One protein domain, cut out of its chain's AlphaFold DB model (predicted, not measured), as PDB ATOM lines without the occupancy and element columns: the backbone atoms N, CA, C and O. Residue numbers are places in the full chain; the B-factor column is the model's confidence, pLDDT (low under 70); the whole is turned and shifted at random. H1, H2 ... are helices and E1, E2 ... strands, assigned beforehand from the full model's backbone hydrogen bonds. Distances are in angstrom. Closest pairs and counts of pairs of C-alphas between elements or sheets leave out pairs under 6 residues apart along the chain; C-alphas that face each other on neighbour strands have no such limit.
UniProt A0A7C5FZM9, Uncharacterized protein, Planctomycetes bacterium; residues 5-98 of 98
ATOM      1  N   THR A   5      18.349  25.275 -17.227       94.81
ATOM      2  CA  THR A   5      19.614  24.614 -17.558       94.81
ATOM      3  C   THR A   5      19.326  23.195 -18.034       94.81
ATOM      4  O   THR A   5      18.513  22.500 -17.428       94.81
ATOM      5  N   GLN A   6      19.999  22.754 -19.097       96.06
ATOM      6  CA  GLN A   6      19.850  21.412 -19.656       96.06
ATOM      7  C   GLN A   6      21.215  20.791 -19.954       96.06
ATOM      8  O   GLN A   6      22.063  21.410 -20.596       96.06
ATOM      9  N   VAL A   7      21.408  19.537 -19.540       96.06
ATOM     10  CA  VAL A   7      22.601  18.761 -19.901       96.06
ATOM     11  C   VAL A   7      22.378  18.067 -21.243       96.06
ATOM     12  O   VAL A   7      21.338  17.445 -21.459       96.06
ATOM     13  N   VAL A   8      23.358  18.172 -22.137       95.94
ATOM     14  CA  VAL A   8      23.353  17.547 -23.468       95.94
ATOM     15  C   VAL A   8      24.697  16.881 -23.748       95.94
ATOM     16  O   VAL A   8      25.734  17.303 -23.242       95.94
ATOM     17  N   SER A   9      24.701  15.834 -24.561       95.06
ATOM     18  CA  SER A   9      25.915  15.116 -24.973       95.06
ATOM     19  C   SER A   9      26.163  15.213 -26.475       95.06
ATOM     20  O   SER A   9      27.297  15.063 -26.927       95.06
ATOM     21  N   SER A  10      25.123  15.493 -27.261       95.25
ATOM     22  CA  SER A  10      25.202  15.527 -28.718       95.25
ATOM     23  C   SER A  10      24.359  16.648 -29.330       95.25
ATOM     24  O   SER A  10      23.552  17.295 -28.665       95.25
ATOM     25  N   PHE A  11      24.539  16.883 -30.630       94.94
ATOM     26  CA  PHE A  11      23.648  17.759 -31.389       94.94
ATOM     27  C   PHE A  11      22.202  17.240 -31.424       94.94
ATOM     28  O   PHE A  11      21.266  18.039 -31.372       94.94
ATOM     29  N   GLU A  12      22.021  15.920 -31.495       96.44
ATOM     30  CA  GLU A  12      20.694  15.304 -31.534       96.44
ATOM     31  C   GLU A  12      19.958  15.484 -30.203       96.44
ATOM     32  O   GLU A  12      18.745  15.677 -30.192       96.44
ATOM     33  N   ASP A  13      20.693  15.546 -29.090       96.50
ATOM     34  CA  ASP A  13      20.125  15.842 -27.773       96.50
ATOM     35  C   ASP A  13      19.588  17.275 -27.733       96.50
ATOM     36  O   ASP A  13      18.492  17.509 -27.238       96.50
ATOM     37  N   VAL A  14      20.318  18.240 -28.312       96.94
ATOM     38  CA  VAL A  14      19.841  19.632 -28.429       96.94
ATOM     39  C   VAL A  14      18.580  19.692 -29.289       96.94
ATOM     40  O   VAL A  14      17.622  20.379 -28.946       96.94
ATOM     41  N   ARG A  15      18.563  18.962 -30.408       97.62
ATOM     42  CA  ARG A  15      17.416  18.895 -31.318       97.62
ATOM     43  C   ARG A  15      16.188  18.270 -30.645       97.62
ATOM     44  O   ARG A  15      15.093  18.818 -30.776       97.62
ATOM     45  N   THR A  16      16.380  17.173 -29.917       97.38
ATOM     46  CA  THR A  16      15.342  16.493 -29.128       97.38
ATOM     47  C   THR A  16      14.822  17.410 -28.029       97.38
ATOM     48  O   THR A  16      13.620  17.645 -27.951       97.38
ATOM     49  N   TYR A  17      15.721  18.041 -27.272       97.62
ATOM     50  CA  TYR A  17      15.360  19.001 -26.235       97.62
ATOM     51  C   TYR A  17      14.530  20.166 -26.787       97.62
ATOM     52  O   TYR A  17      13.547  20.580 -26.173       97.62
ATOM     53  N   VAL A  18      14.881  20.682 -27.972       97.88
ATOM     54  CA  VAL A  18      14.105  21.741 -28.626       97.88
ATOM     55  C   VAL A  18      12.678  21.283 -28.937       97.88
ATOM     56  O   VAL A  18      11.734  22.024 -28.660       97.88
ATOM     57  N   LEU A  19      12.513  20.078 -29.493       97.94
ATOM     58  CA  LEU A  19      11.197  19.501 -29.784       97.94
ATOM     59  C   LEU A  19      10.371  19.325 -28.507       97.94
ATOM     60  O   LEU A  19       9.257  19.836 -28.421       97.94
ATOM     61  N   GLU A  20      10.934  18.634 -27.519       97.25
ATOM     62  CA  GLU A  20      10.266  18.316 -26.256       97.25
ATOM     63  C   GLU A  20       9.877  19.573 -25.484       97.25
ATOM     64  O   GLU A  20       8.783  19.631 -24.930       97.25
ATOM     65  N   THR A  21      10.714  20.615 -25.512       97.12
ATOM     66  CA  THR A  21      10.398  21.898 -24.872       97.12
ATOM     67  C   THR A  21       9.133  22.511 -25.470       97.12
ATOM     68  O   THR A  21       8.241  22.917 -24.727       97.12
ATOM     69  N   PHE A  22       9.004  22.553 -26.802       96.75
ATOM     70  CA  PHE A  22       7.787  23.074 -27.430       96.75
ATOM     71  C   PHE A  22       6.581  22.169 -27.192       96.75
ATOM     72  O   PHE A  22       5.504  22.668 -26.866       96.75
ATOM     73  N   CYS A  23       6.758  20.856 -27.326       95.81
ATOM     74  CA  CYS A  23       5.679  19.900 -27.122       95.81
ATOM     75  C   CYS A  23       5.142  19.930 -25.691       95.81
ATOM     76  O   CYS A  23       3.935  20.015 -25.501       95.81
ATOM     77  N   SER A  24       6.018  19.973 -24.690       95.38
ATOM     78  CA  SER A  24       5.624  20.095 -23.286       95.38
ATOM     79  C   SER A  24       4.957  21.443 -22.992       95.38
ATOM     80  O   SER A  24       3.902  21.489 -22.366       95.38
ATOM     81  N   ARG A  25       5.526  22.552 -23.485       94.75
ATOM     82  CA  ARG A  25       5.025  23.916 -23.231       94.75
ATOM     83  C   ARG A  25       3.610  24.150 -23.763       94.75
ATOM     84  O   ARG A  25       2.859  24.907 -23.152       94.75
ATOM     85  N   PHE A  26       3.289  23.577 -24.919       93.75
ATOM     86  CA  PHE A  26       2.037  23.822 -25.638       93.75
ATOM     87  C   PHE A  26       1.096  22.608 -25.656       93.75
ATOM     88  O   PHE A  26       0.126  22.631 -26.409       93.75
ATOM     89  N   ASP A  27       1.381  21.580 -24.849       94.56
ATOM     90  CA  ASP A  27       0.616  20.326 -24.770       94.56
ATOM     91  C   ASP A  27       0.393  19.677 -26.152       94.56
ATOM     92  O   ASP A  27      -0.725  19.438 -26.613       94.56
ATOM     93  N   LEU A  28       1.496  19.470 -26.876       94.75
ATOM     94  CA  LEU A  28       1.506  18.933 -28.236       94.75
ATOM     95  C   LEU A  28       2.096  17.526 -28.254       94.75
ATOM     96  O   LEU A  28       3.095  17.250 -27.596       94.75
ATOM     97  N   ASP A  29       1.551  16.665 -29.109       95.56
ATOM     98  CA  ASP A  29       2.098  15.330 -29.337       95.56
ATOM     99  C   ASP A  29       3.289  15.388 -30.320       95.56
ATOM    100  O   ASP A  29       3.092  15.710 -31.500       95.56
ATOM    101  N   PRO A  30       4.522  15.062 -29.878       95.38
ATOM    102  CA  PRO A  30       5.739  15.185 -30.682       95.38
ATOM    103  C   PRO A  30       5.738  14.323 -31.947       95.38
ATOM    104  O   PRO A  30       6.452  14.648 -32.893       95.38
ATOM    105  N   ARG A  31       4.905  13.276 -32.028       96.19
ATOM    106  CA  ARG A  31       4.806  12.405 -33.215       96.19
ATOM    107  C   ARG A  31       4.306  13.136 -34.462       96.19
ATOM    108  O   ARG A  31       4.517  12.658 -35.573       96.19
ATOM    109  N   PHE A  32       3.643  14.281 -34.294       96.06
ATOM    110  CA  PHE A  32       3.140  15.096 -35.402       96.06
ATOM    111  C   PHE A  32       4.059  16.261 -35.775       96.06
ATOM    112  O   PHE A  32       3.718  17.044 -36.667       96.06
ATOM    113  N   PHE A  33       5.205  16.396 -35.111       96.38
ATOM    114  CA  PHE A  33       6.116  17.515 -35.301       96.38
ATOM    115  C   PHE A  33       7.463  17.044 -35.827       96.38
ATOM    116  O   PHE A  33       7.965  15.978 -35.487       96.38
ATOM    117  N   HIS A  34       8.067  17.878 -36.665       95.19
ATOM    118  CA  HIS A  34       9.386  17.629 -37.225       95.19
ATOM    119  C   HIS A  34      10.285  18.825 -36.954       95.19
ATOM    120  O   HIS A  34       9.875  19.976 -37.117       95.19
ATOM    121  N   VAL A  35      11.532  18.548 -36.583       97.75
ATOM    122  CA  VAL A  35      12.550  19.584 -36.414       97.75
ATOM    123  C   VAL A  35      13.403  19.666 -37.673       97.75
ATOM    124  O   VAL A  35      13.957  18.669 -38.140       97.75
ATOM    125  N   ARG A  36      13.549  20.869 -38.220       97.50
ATOM    126  CA  ARG A  36      14.589  21.196 -39.199       97.50
ATOM    127  C   ARG A  36      15.628  22.080 -38.538       97.50
ATOM    128  O   ARG A  36      15.286  22.941 -37.735       97.50
ATOM    129  N   SER A  37      16.888  21.872 -38.886       97.31
ATOM    130  CA  SER A  37      18.017  22.603 -38.320       97.31
ATOM    131  C   SER A  37      18.871  23.206 -39.424       97.31
ATOM    132  O   SER A  37      19.233  22.512 -40.374       97.31
ATOM    133  N   PHE A  38      19.231  24.473 -39.267       96.50
ATOM    134  CA  PHE A  38      20.030  25.233 -40.217       96.50
ATOM    135  C   PHE A  38      21.259  25.795 -39.493       96.50
ATOM    136  O   PHE A  38      21.096  26.450 -38.459       96.50
ATOM    137  N   PRO A  39      22.487  25.553 -39.977       95.81
ATOM    138  CA  PRO A  39      23.676  26.123 -39.357       95.81
ATOM    139  C   PRO A  39      23.654  27.649 -39.481       95.81
ATOM    140  O   PRO A  39      23.334  28.195 -40.537       95.81
ATOM    141  N   LEU A  40      24.016  28.339 -38.401       95.00
ATOM    142  CA  LEU A  40      24.235  29.781 -38.419       95.00
ATOM    143  C   LEU A  40      25.732  30.047 -38.484       95.00
ATOM    144  O   LEU A  40      26.477  29.631 -37.595       95.00
ATOM    145  N   ASN A  41      26.148  30.745 -39.539       93.00
ATOM    146  CA  ASN A  41      27.540  31.092 -39.778       93.00
ATOM    147  C   ASN A  41      27.744  32.595 -39.592       93.00
ATOM    148  O   ASN A  41      27.041  33.407 -40.194       93.00
ATOM    149  N   ARG A  42      28.753  32.972 -38.809       88.50
ATOM    150  CA  ARG A  42      29.201  34.355 -38.640       88.50
ATOM    151  C   ARG A  42      30.682  34.420 -38.984       88.50
ATOM    152  O   ARG A  42      31.482  33.679 -38.424       88.50
ATOM    153  N   ARG A  43      31.052  35.297 -39.926       90.12
ATOM    154  CA  ARG A  43      32.445  35.457 -40.403       90.12
ATOM    155  C   ARG A  43      33.104  34.126 -40.822       90.12
ATOM    156  O   ARG A  43      34.259  33.878 -40.508       90.12
ATOM    157  N   GLY A  44      32.349  33.248 -41.487       88.81
ATOM    158  CA  GLY A  44      32.843  31.946 -41.954       88.81
ATOM    159  C   GLY A  44      32.936  30.848 -40.886       88.81
ATOM    160  O   GLY A  44      33.243  29.711 -41.228       88.81
ATOM    161  N   ARG A  45      32.628  31.139 -39.615       89.50
ATOM    162  CA  ARG A  45      32.576  30.149 -38.532       89.50
ATOM    163  C   ARG A  45      31.130  29.806 -38.190       89.50
ATOM    164  O   ARG A  45      30.300  30.707 -38.082       89.50
ATOM    165  N   GLN A  46      30.836  28.528 -37.961       89.38
ATOM    166  CA  GLN A  46      29.543  28.116 -37.417       89.38
ATOM    167  C   GLN A  46      29.437  28.554 -35.950       89.38
ATOM    168  O   GLN A  46      30.132  28.019 -35.086       89.38
ATOM    169  N   THR A  47      28.570  29.526 -35.677       93.00
ATOM    170  CA  THR A  47      28.353  30.097 -34.338       93.00
ATOM    171  C   THR A  47      27.064  29.611 -33.694       93.00
ATOM    172  O   THR A  47      26.855  29.814 -32.504       93.00
ATOM    173  N   GLY A  48      26.192  28.949 -34.451       95.00
ATOM    174  CA  GLY A  48      24.921  28.506 -33.906       95.00
ATOM    175  C   GLY A  48      24.135  27.572 -34.803       95.00
ATOM    176  O   GLY A  48      24.619  27.046 -35.811       95.00
ATOM    177  N   THR A  49      22.892  27.340 -34.411       97.56
ATOM    178  CA  THR A  49      21.912  26.592 -35.193       97.56
ATOM    179  C   THR A  49      20.540  27.219 -35.016       97.56
ATOM    180  O   THR A  49      20.108  27.491 -33.899       97.56
ATOM    181  N   TYR A  50      19.857  27.445 -36.129       97.81
ATOM    182  CA  TYR A  50      18.460  27.834 -36.160       97.81
ATOM    183  C   TYR A  50      17.603  26.584 -36.330       97.81
ATOM    184  O   TYR A  50      17.781  25.827 -37.284       97.81
ATOM    185  N   PHE A  51      16.684  26.369 -35.401       98.25
ATOM    186  CA  PHE A  51      15.737  25.269 -35.419       98.25
ATOM    187  C   PHE A  51      14.353  25.775 -35.797       98.25
ATOM    188  O   PHE A  51      13.900  26.815 -35.318       98.25
ATOM    189  N   VAL A  52      13.668  24.996 -36.624       97.44
ATOM    190  CA  VAL A  52      12.265  25.194 -36.968       97.44
ATOM    191  C   VAL A  52      11.520  23.922 -36.604       97.44
ATOM    192  O   VAL A  52      11.823  22.863 -37.153       97.44
ATOM    193  N   VAL A  53      10.560  24.032 -35.690       97.12
ATOM    194  CA  VAL A  53       9.674  22.931 -35.304       97.12
ATOM    195  C   VAL A  53       8.344  23.140 -36.007       97.12
ATOM    196  O   VAL A  53       7.639  24.116 -35.744       97.12
ATOM    197  N   GLU A  54       8.038  22.259 -36.951       95.94
ATOM    198  CA  GLU A  54       6.849  22.355 -37.794       95.94
ATOM    199  C   GLU A  54       5.877  21.242 -37.456       95.94
ATOM    200  O   GLU A  54       6.264  20.079 -37.352       95.94
ATOM    201  N   GLY A  55       4.613  21.619 -37.309       93.12
ATOM    202  CA  GLY A  55       3.521  20.702 -37.032       93.12
ATOM    203  C   GLY A  55       2.380  20.820 -38.036       93.12
ATOM    204  O   GLY A  55       2.452  21.583 -39.011       93.12
ATOM    205  N   PRO A  56       1.281  20.093 -37.793       91.88
ATOM    206  CA  PRO A  56       0.085  20.180 -38.614       91.88
ATOM    207  C   PRO A  56      -0.484  21.606 -38.624       91.88
ATOM    208  O   PRO A  56      -0.242  22.414 -37.729       91.88
ATOM    209  N   ARG A  57      -1.270  21.926 -39.663       91.19
ATOM    210  CA  ARG A  57      -1.947  23.231 -39.824       91.19
ATOM    211  C   ARG A  57      -0.999  24.440 -39.894       91.19
ATOM    212  O   ARG A  57      -1.390  25.546 -39.540       91.19
ATOM    213  N   ARG A  58       0.223  24.241 -40.405       88.81
ATOM    214  CA  ARG A  58       1.254  25.287 -40.577       88.81
ATOM    215  C   ARG A  58       1.736  25.913 -39.258       88.81
ATOM    216  O   ARG A  58       2.267  27.021 -39.277       88.81
ATOM    217  N   ILE A  59       1.584  25.211 -38.132       92.88
ATOM    218  CA  ILE A  59       2.199  25.617 -36.864       92.88
ATOM    219  C   ILE A  59       3.720  25.608 -37.033       92.88
ATOM    220  O   ILE A  59       4.287  24.631 -37.530       92.88
ATOM    221  N   ARG A  60       4.369  26.698 -36.615       94.56
ATOM    222  CA  ARG A  60       5.820  26.850 -36.676       94.56
ATOM    223  C   ARG A  60       6.343  27.522 -35.416       94.56
ATOM    224  O   ARG A  60       6.077  28.699 -35.193       94.56
ATOM    225  N   PHE A  61       7.147  26.790 -34.660       96.75
ATOM    226  CA  PHE A  61       7.968  27.344 -33.590       96.75
ATOM    227  C   PHE A  61       9.414  27.445 -34.041       96.75
ATOM    228  O   PHE A  61       9.845  26.731 -34.954       96.75
ATOM    229  N   THR A  62      10.174  28.331 -33.407       97.81
ATOM    230  CA  THR A  62      11.573  28.528 -33.767       97.81
ATOM    231  C   THR A  62      12.443  28.626 -32.529       97.81
ATOM    232  O   THR A  62      12.057  29.200 -31.514       97.81
ATOM    233  N   ALA A  63      13.638  28.053 -32.605       98.12
ATOM    234  CA  ALA A  63      14.639  28.191 -31.561       98.12
ATOM    235  C   ALA A  63      15.991  28.542 -32.175       98.12
ATOM    236  O   ALA A  63      16.308  28.139 -33.293       98.12
ATOM    237  N   VAL A  64      16.796  29.307 -31.447       97.69
ATOM    238  CA  VAL A  64      18.159  29.659 -31.846       97.69
ATOM    239  C   VAL A  64      19.100  29.142 -30.782       97.69
ATOM    240  O   VAL A  64      19.027  29.576 -29.639       97.69
ATOM    241  N   TRP A  65      19.992  28.243 -31.169       97.44
ATOM    242  CA  TRP A  65      21.104  27.829 -30.332       97.44
ATOM    243  C   TRP A  65      22.351  28.633 -30.684       97.44
ATOM    244  O   TRP A  65      22.854  28.552 -31.807       97.44
ATOM    245  N   ASP A  66      22.837  29.395 -29.714       95.19
ATOM    246  CA  ASP A  66      24.114  30.094 -29.729       95.19
ATOM    247  C   ASP A  66      25.185  29.198 -29.086       95.19
ATOM    248  O   ASP A  66      25.126  28.886 -27.894       95.19
ATOM    249  N   ARG A  67      26.167  28.763 -29.884       91.69
ATOM    250  CA  ARG A  67      27.277  27.917 -29.419       91.69
ATOM    251  C   ARG A  67      28.367  28.707 -28.703       91.69
ATOM    252  O   ARG A  67      29.162  28.107 -27.991       91.69
ATOM    253  N   GLU A  68      28.454  30.016 -28.900       90.38
ATOM    254  CA  GLU A  68      29.427  30.842 -28.182       90.38
ATOM    255  C   GLU A  68      28.956  31.065 -26.744       90.38
ATOM    256  O   GLU A  68      29.745  30.942 -25.812       90.38
ATOM    257  N   GLN A  69      27.657  31.315 -26.566       92.31
ATOM    258  CA  GLN A  69      27.049  31.529 -25.247       92.31
ATOM    259  C   GLN A  69      26.542  30.247 -24.589       92.31
ATOM    260  O   GLN A  69      26.164  30.284 -23.425       92.31
ATOM    261  N   GLN A  70      26.507  29.131 -25.325       94.12
ATOM    262  CA  GLN A  70      25.899  27.877 -24.873       94.12
ATOM    263  C   GLN A  70      24.439  28.074 -24.440       94.12
ATOM    264  O   GLN A  70      23.990  27.527 -23.441       94.12
ATOM    265  N   MET A  71      23.678  28.869 -25.197       95.94
ATOM    266  CA  MET A  71      22.285  29.186 -24.878       95.94
ATOM    267  C   MET A  71      21.347  28.822 -26.019       95.94
ATOM    268  O   MET A  71      21.654  29.045 -27.188       95.94
ATOM    269  N   VAL A  72      20.168  28.312 -25.674       97.50
ATOM    270  CA  VAL A  72      19.039  28.146 -26.589       97.50
ATOM    271  C   VAL A  72      17.970  29.170 -26.250       97.50
ATOM    272  O   VAL A  72      17.461  29.225 -25.132       97.50
ATOM    273  N   PHE A  73      17.603  29.968 -27.245       97.25
ATOM    274  CA  PHE A  73      16.512  30.928 -27.175       97.25
ATOM    275  C   PHE A  73      15.293  30.355 -27.891       97.25
ATOM    276  O   PHE A  73      15.368  30.057 -29.084       97.25
ATOM    277  N   PHE A  74      14.175  30.233 -27.183       97.81
ATOM    278  CA  PHE A  74      12.923  29.703 -27.718       97.81
ATOM    279  C   PHE A  74      11.963  30.835 -28.057       97.81
ATOM    280  O   PHE A  74      11.710  31.708 -27.223       97.81
ATOM    281  N   TYR A  75      11.389  30.787 -29.257       97.19
ATOM    282  CA  TYR A  75      10.430  31.766 -29.749       97.19
ATOM    283  C   TYR A  75       9.076  31.101 -30.018       97.19
ATOM    284  O   TYR A  75       8.984  30.067 -30.684       97.19
ATOM    285  N   GLY A  76       8.019  31.698 -29.465       92.50
ATOM    286  CA  GLY A  76       6.642  31.251 -29.650       92.50
ATOM    287  C   GLY A  76       6.073  31.618 -31.025       92.50
ATOM    288  O   GLY A  76       6.733  32.244 -31.853       92.50
ATOM    289  N   LEU A  77       4.801  31.278 -31.253       90.12
ATOM    290  CA  LEU A  77       4.097  31.518 -32.527       90.12
ATOM    291  C   LEU A  77       3.998  32.999 -32.920       90.12
ATOM    292  O   LEU A  77       3.875  33.323 -34.095       90.12
ATOM    293  N   ASN A  78       4.054  33.900 -31.941       89.69
ATOM    294  CA  ASN A  78       4.038  35.349 -32.138       89.69
ATOM    295  C   ASN A  78       5.446  35.948 -32.332       89.69
ATOM    296  O   ASN A  78       5.588  37.168 -32.366       89.69
ATOM    297  N   GLY A  79       6.491  35.116 -32.401       88.25
ATOM    298  CA  GLY A  79       7.884  35.553 -32.504       88.25
ATOM    299  C   GLY A  79       8.469  36.128 -31.212       88.25
ATOM    300  O   GLY A  79       9.617  36.569 -31.212       88.25
ATOM    301  N   GLN A  80       7.727  36.122 -30.102       93.69
ATOM    302  CA  GLN A  80       8.255  36.546 -28.808       93.69
ATOM    303  C   GLN A  80       9.077  35.431 -28.174       93.69
ATOM    304  O   GLN A  80       8.767  34.244 -28.316       93.69
ATOM    305  N   ARG A  81      10.124  35.821 -27.448       95.12
ATOM    306  CA  ARG A  81      10.938  34.883 -26.681       95.12
ATOM    307  C   ARG A  81      10.143  34.400 -25.476       95.12
ATOM    308  O   ARG A  81       9.669  35.217 -24.694       95.12
ATOM    309  N   ILE A  82      10.014  33.087 -25.340       95.06
ATOM    310  CA  ILE A  82       9.229  32.462 -24.267       95.06
ATOM    311  C   ILE A  82      10.099  31.770 -23.222       95.06
ATOM    312  O   ILE A  82       9.619  31.509 -22.124       95.06
ATOM    313  N   GLN A  83      11.346  31.449 -23.572       95.56
ATOM    314  CA  GLN A  83      12.271  30.733 -22.705       95.56
ATOM    315  C   GLN A  83      13.715  30.940 -23.170       95.56
ATOM    316  O   GLN A  83      13.988  31.049 -24.372       95.56
ATOM    317  N   THR A  84      14.634  30.963 -22.207       97.19
ATOM    318  CA  THR A  84      16.077  30.856 -22.443       97.19
ATOM    319  C   THR A  84      16.637  29.703 -21.620       97.19
ATOM    320  O   THR A  84      16.477  29.694 -20.399       97.19
ATOM    321  N   THR A  85      17.314  28.766 -22.278       97.69
ATOM    322  CA  THR A  85      17.975  27.634 -21.621       97.69
ATOM    323  C   THR A  85      19.482  27.713 -21.814       97.69
ATOM    324  O   THR A  85      19.947  27.853 -22.942       97.69
ATOM    325  N   GLU A  86      20.247  27.563 -20.740       96.81
ATOM    326  CA  GLU A  86      21.680  27.277 -20.800       96.81
ATOM    327  C   GLU A  86      21.914  25.783 -21.070       96.81
ATOM    328  O   GLU A  86      21.333  24.920 -20.409       96.81
ATOM    329  N   LEU A  87      22.773  25.470 -22.037       96.06
ATOM    330  CA  LEU A  87      23.190  24.110 -22.343       96.06
ATOM    331  C   LEU A  87      24.534  23.807 -21.697       96.06
ATOM    332  O   LEU A  87      25.513  24.521 -21.897       96.06
ATOM    333  N   ILE A  88      24.595  22.690 -20.986       94.81
ATOM    334  CA  ILE A  88      25.829  22.182 -20.399       94.81
ATOM    335  C   ILE A  88      26.190  20.880 -21.099       94.81
ATOM    336  O   ILE A  88      25.441  19.905 -21.052       94.81
ATOM    337  N   TYR A  89      27.363  20.840 -21.725       91.88
ATOM    338  CA  TYR A  89      27.867  19.602 -22.302       91.88
ATOM    339  C   TYR A  89      28.312  18.629 -21.208       91.88
ATOM    340  O   TYR A  89      29.081  18.990 -20.314       91.88
ATOM    341  N   SER A  90      27.871  17.373 -21.292       90.69
ATOM    342  CA  SER A  90      28.238  16.321 -20.332       90.69
ATOM    343  C   SER A  90      29.755  16.113 -20.239       90.69
ATOM    344  O   SER A  90      30.291  15.936 -19.145       90.69
ATOM    345  N   SER A  91      30.475  16.243 -21.358       87.25
ATOM    346  CA  SER A  91      31.943  16.211 -21.396       87.25
ATOM    347  C   SER A  91      32.588  17.311 -20.546       87.25
ATOM    348  O   SER A  91      33.610  17.075 -19.904       87.25
ATOM    349  N   THR A  92      31.975  18.495 -20.482       84.94
ATOM    350  CA  THR A  92      32.438  19.607 -19.642       84.94
ATOM    351  C   THR A  92      32.243  19.314 -18.157       84.94
ATOM    352  O   THR A  92      33.075  19.715 -17.350       84.94
ATOM    353  N   LEU A  93      31.178  18.601 -17.777       80.31
ATOM    354  CA  LEU A  93      30.953  18.201 -16.382       80.31
ATOM    355  C   LEU A  93      31.977  17.164 -15.922       80.31
ATOM    356  O   LEU A  93      32.549  17.313 -14.845       80.31
ATOM    357  N   LEU A  94      32.257  16.161 -16.760       76.19
ATOM    358  CA  LEU A  94      33.278  15.150 -16.475       76.19
ATOM    359  C   LEU A  94      34.667  15.779 -16.309       76.19
ATOM    360  O   LEU A  94      35.388  15.425 -15.382       76.19
ATOM    361  N   ALA A  95      35.010  16.766 -17.140       73.56
ATOM    362  CA  ALA A  95      36.284  17.480 -17.049       73.56
ATOM    363  C   ALA A  95      36.450  18.328 -15.773       73.56
ATOM    364  O   ALA A  95      37.568  18.708 -15.449       73.56
ATOM    365  N   ARG A  96      35.362  18.661 -15.064       69.06
ATOM    366  CA  ARG A  96      35.397  19.450 -13.817       69.06
ATOM    367  C   ARG A  96      35.410  18.591 -12.553       69.06
ATOM    368  O   ARG A  96      35.654  19.126 -11.477       69.06
ATOM    369  N   ALA A  97      35.067  17.310 -12.675       63.97
ATOM    370  CA  ALA A  97      34.994  16.367 -11.563       63.97
ATOM    371  C   ALA A  97      36.283  15.542 -11.377       63.97
ATOM    372  O   ALA A  97      36.381  14.805 -10.398       63.97
ATOM    373  N   ALA A  98      37.236  15.655 -12.309       53.22
ATOM    374  CA  ALA A  98      38.567  15.047 -12.272       53.22
ATOM    375  C   ALA A  98      39.626  16.091 -11.893       53.22
ATOM    376  O   ALA A  98      40.598  15.702 -11.211       53.22
TER     377      ALA A  98
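Overview. This is residues 5 to 98 of the 98 residues of an uncharacterized protein of Planctomycetes bacterium (UniProt A0A7C5FZM9). A strongly twisted sheet of six strands curls round one helix, H1, which packs inside the curve on one face. The last helix, H2, comes directly after E6, only grazes the sheet, and makes one end of the long axis; the link from E3 to E4 lies at the other end. The printed part has 94 residues with two named helices and six named strands, in the order E1 H1 E2 E3 E4 E5 E6 H2. The sheet is mixed, in the order E1 E6 E5 E4 E3 E2, and the class is mixed, helices and strands. The whole is compact, with a radius of gyration of the C-alphas of 13.9 A, yet elongated in outline, spanning 48 by 31 by 21 A.

Along the chain. Find C-alpha 5 at (19.614, 24.614, -17.558); there E1 begins, residues 5 to 8, 9.9 A long. H1 follows, residues 11 to 25, from C-alpha 11 at (23.648, 17.759, -31.389) over 21.2 A. Next read E2, residues 34 to 42, 26.0 A, and E3, residues 45 to 54, 26.9 A. E4 holds residues 60 to 66, 19.8 A, and E5 residues 71 to 75, 13.1 A. E6, residues 81 to 89, 23.2 A, leads to H2, residues 90 to 97, 11.1 A, which ends at C-alpha 97 at (34.994, 16.367, -11.563).

Arrangement. Begin with the sheet, whose edge strands are E1 and E2. E2 to E6 form a meander, each strand the antiparallel neighbour of the one before, and each step is a hairpin. Look for N 38 and O 50, 2.8 A, between E2 and E3; N 51 and O 63, 2.8 A, between E3 and E4; N 73 and O 64, 2.8 A, between E4 and E5; and N 72 and O 85, 2.8 A, between E5 and E6. E6 pairs in a staggered way, with E5 over residues 81 to 86 and with E1 over 86 to 89. E1 and E6 are parallel at 48 degrees, with N 6 and O 86 2.9 A apart. H1 is on one face of this sheet, in two layers, a helix layer and a strand layer. Its closest C-alphas to E3 are Leu 19 and Val 53, 6.7 A. H1 and E5 are near each other, with 8 pairs of C-alphas within 10 A. H2 only grazes the sheet with residues 90 to 93, and is apart from H1. In H1 and H2 every O i to N i+4 pair is within hydrogen-bond range.

Size, cuts and confidence. The two C-alphas farthest apart are those of Arg 57 and Ala 98, 49.7 A. The printed part has no cut and no long link; the link from H1 to E2, 8 residues, is short, and the others are tight. The mean pLDDT of the printed part is 93.1, and residues 96 to 98 are under 70.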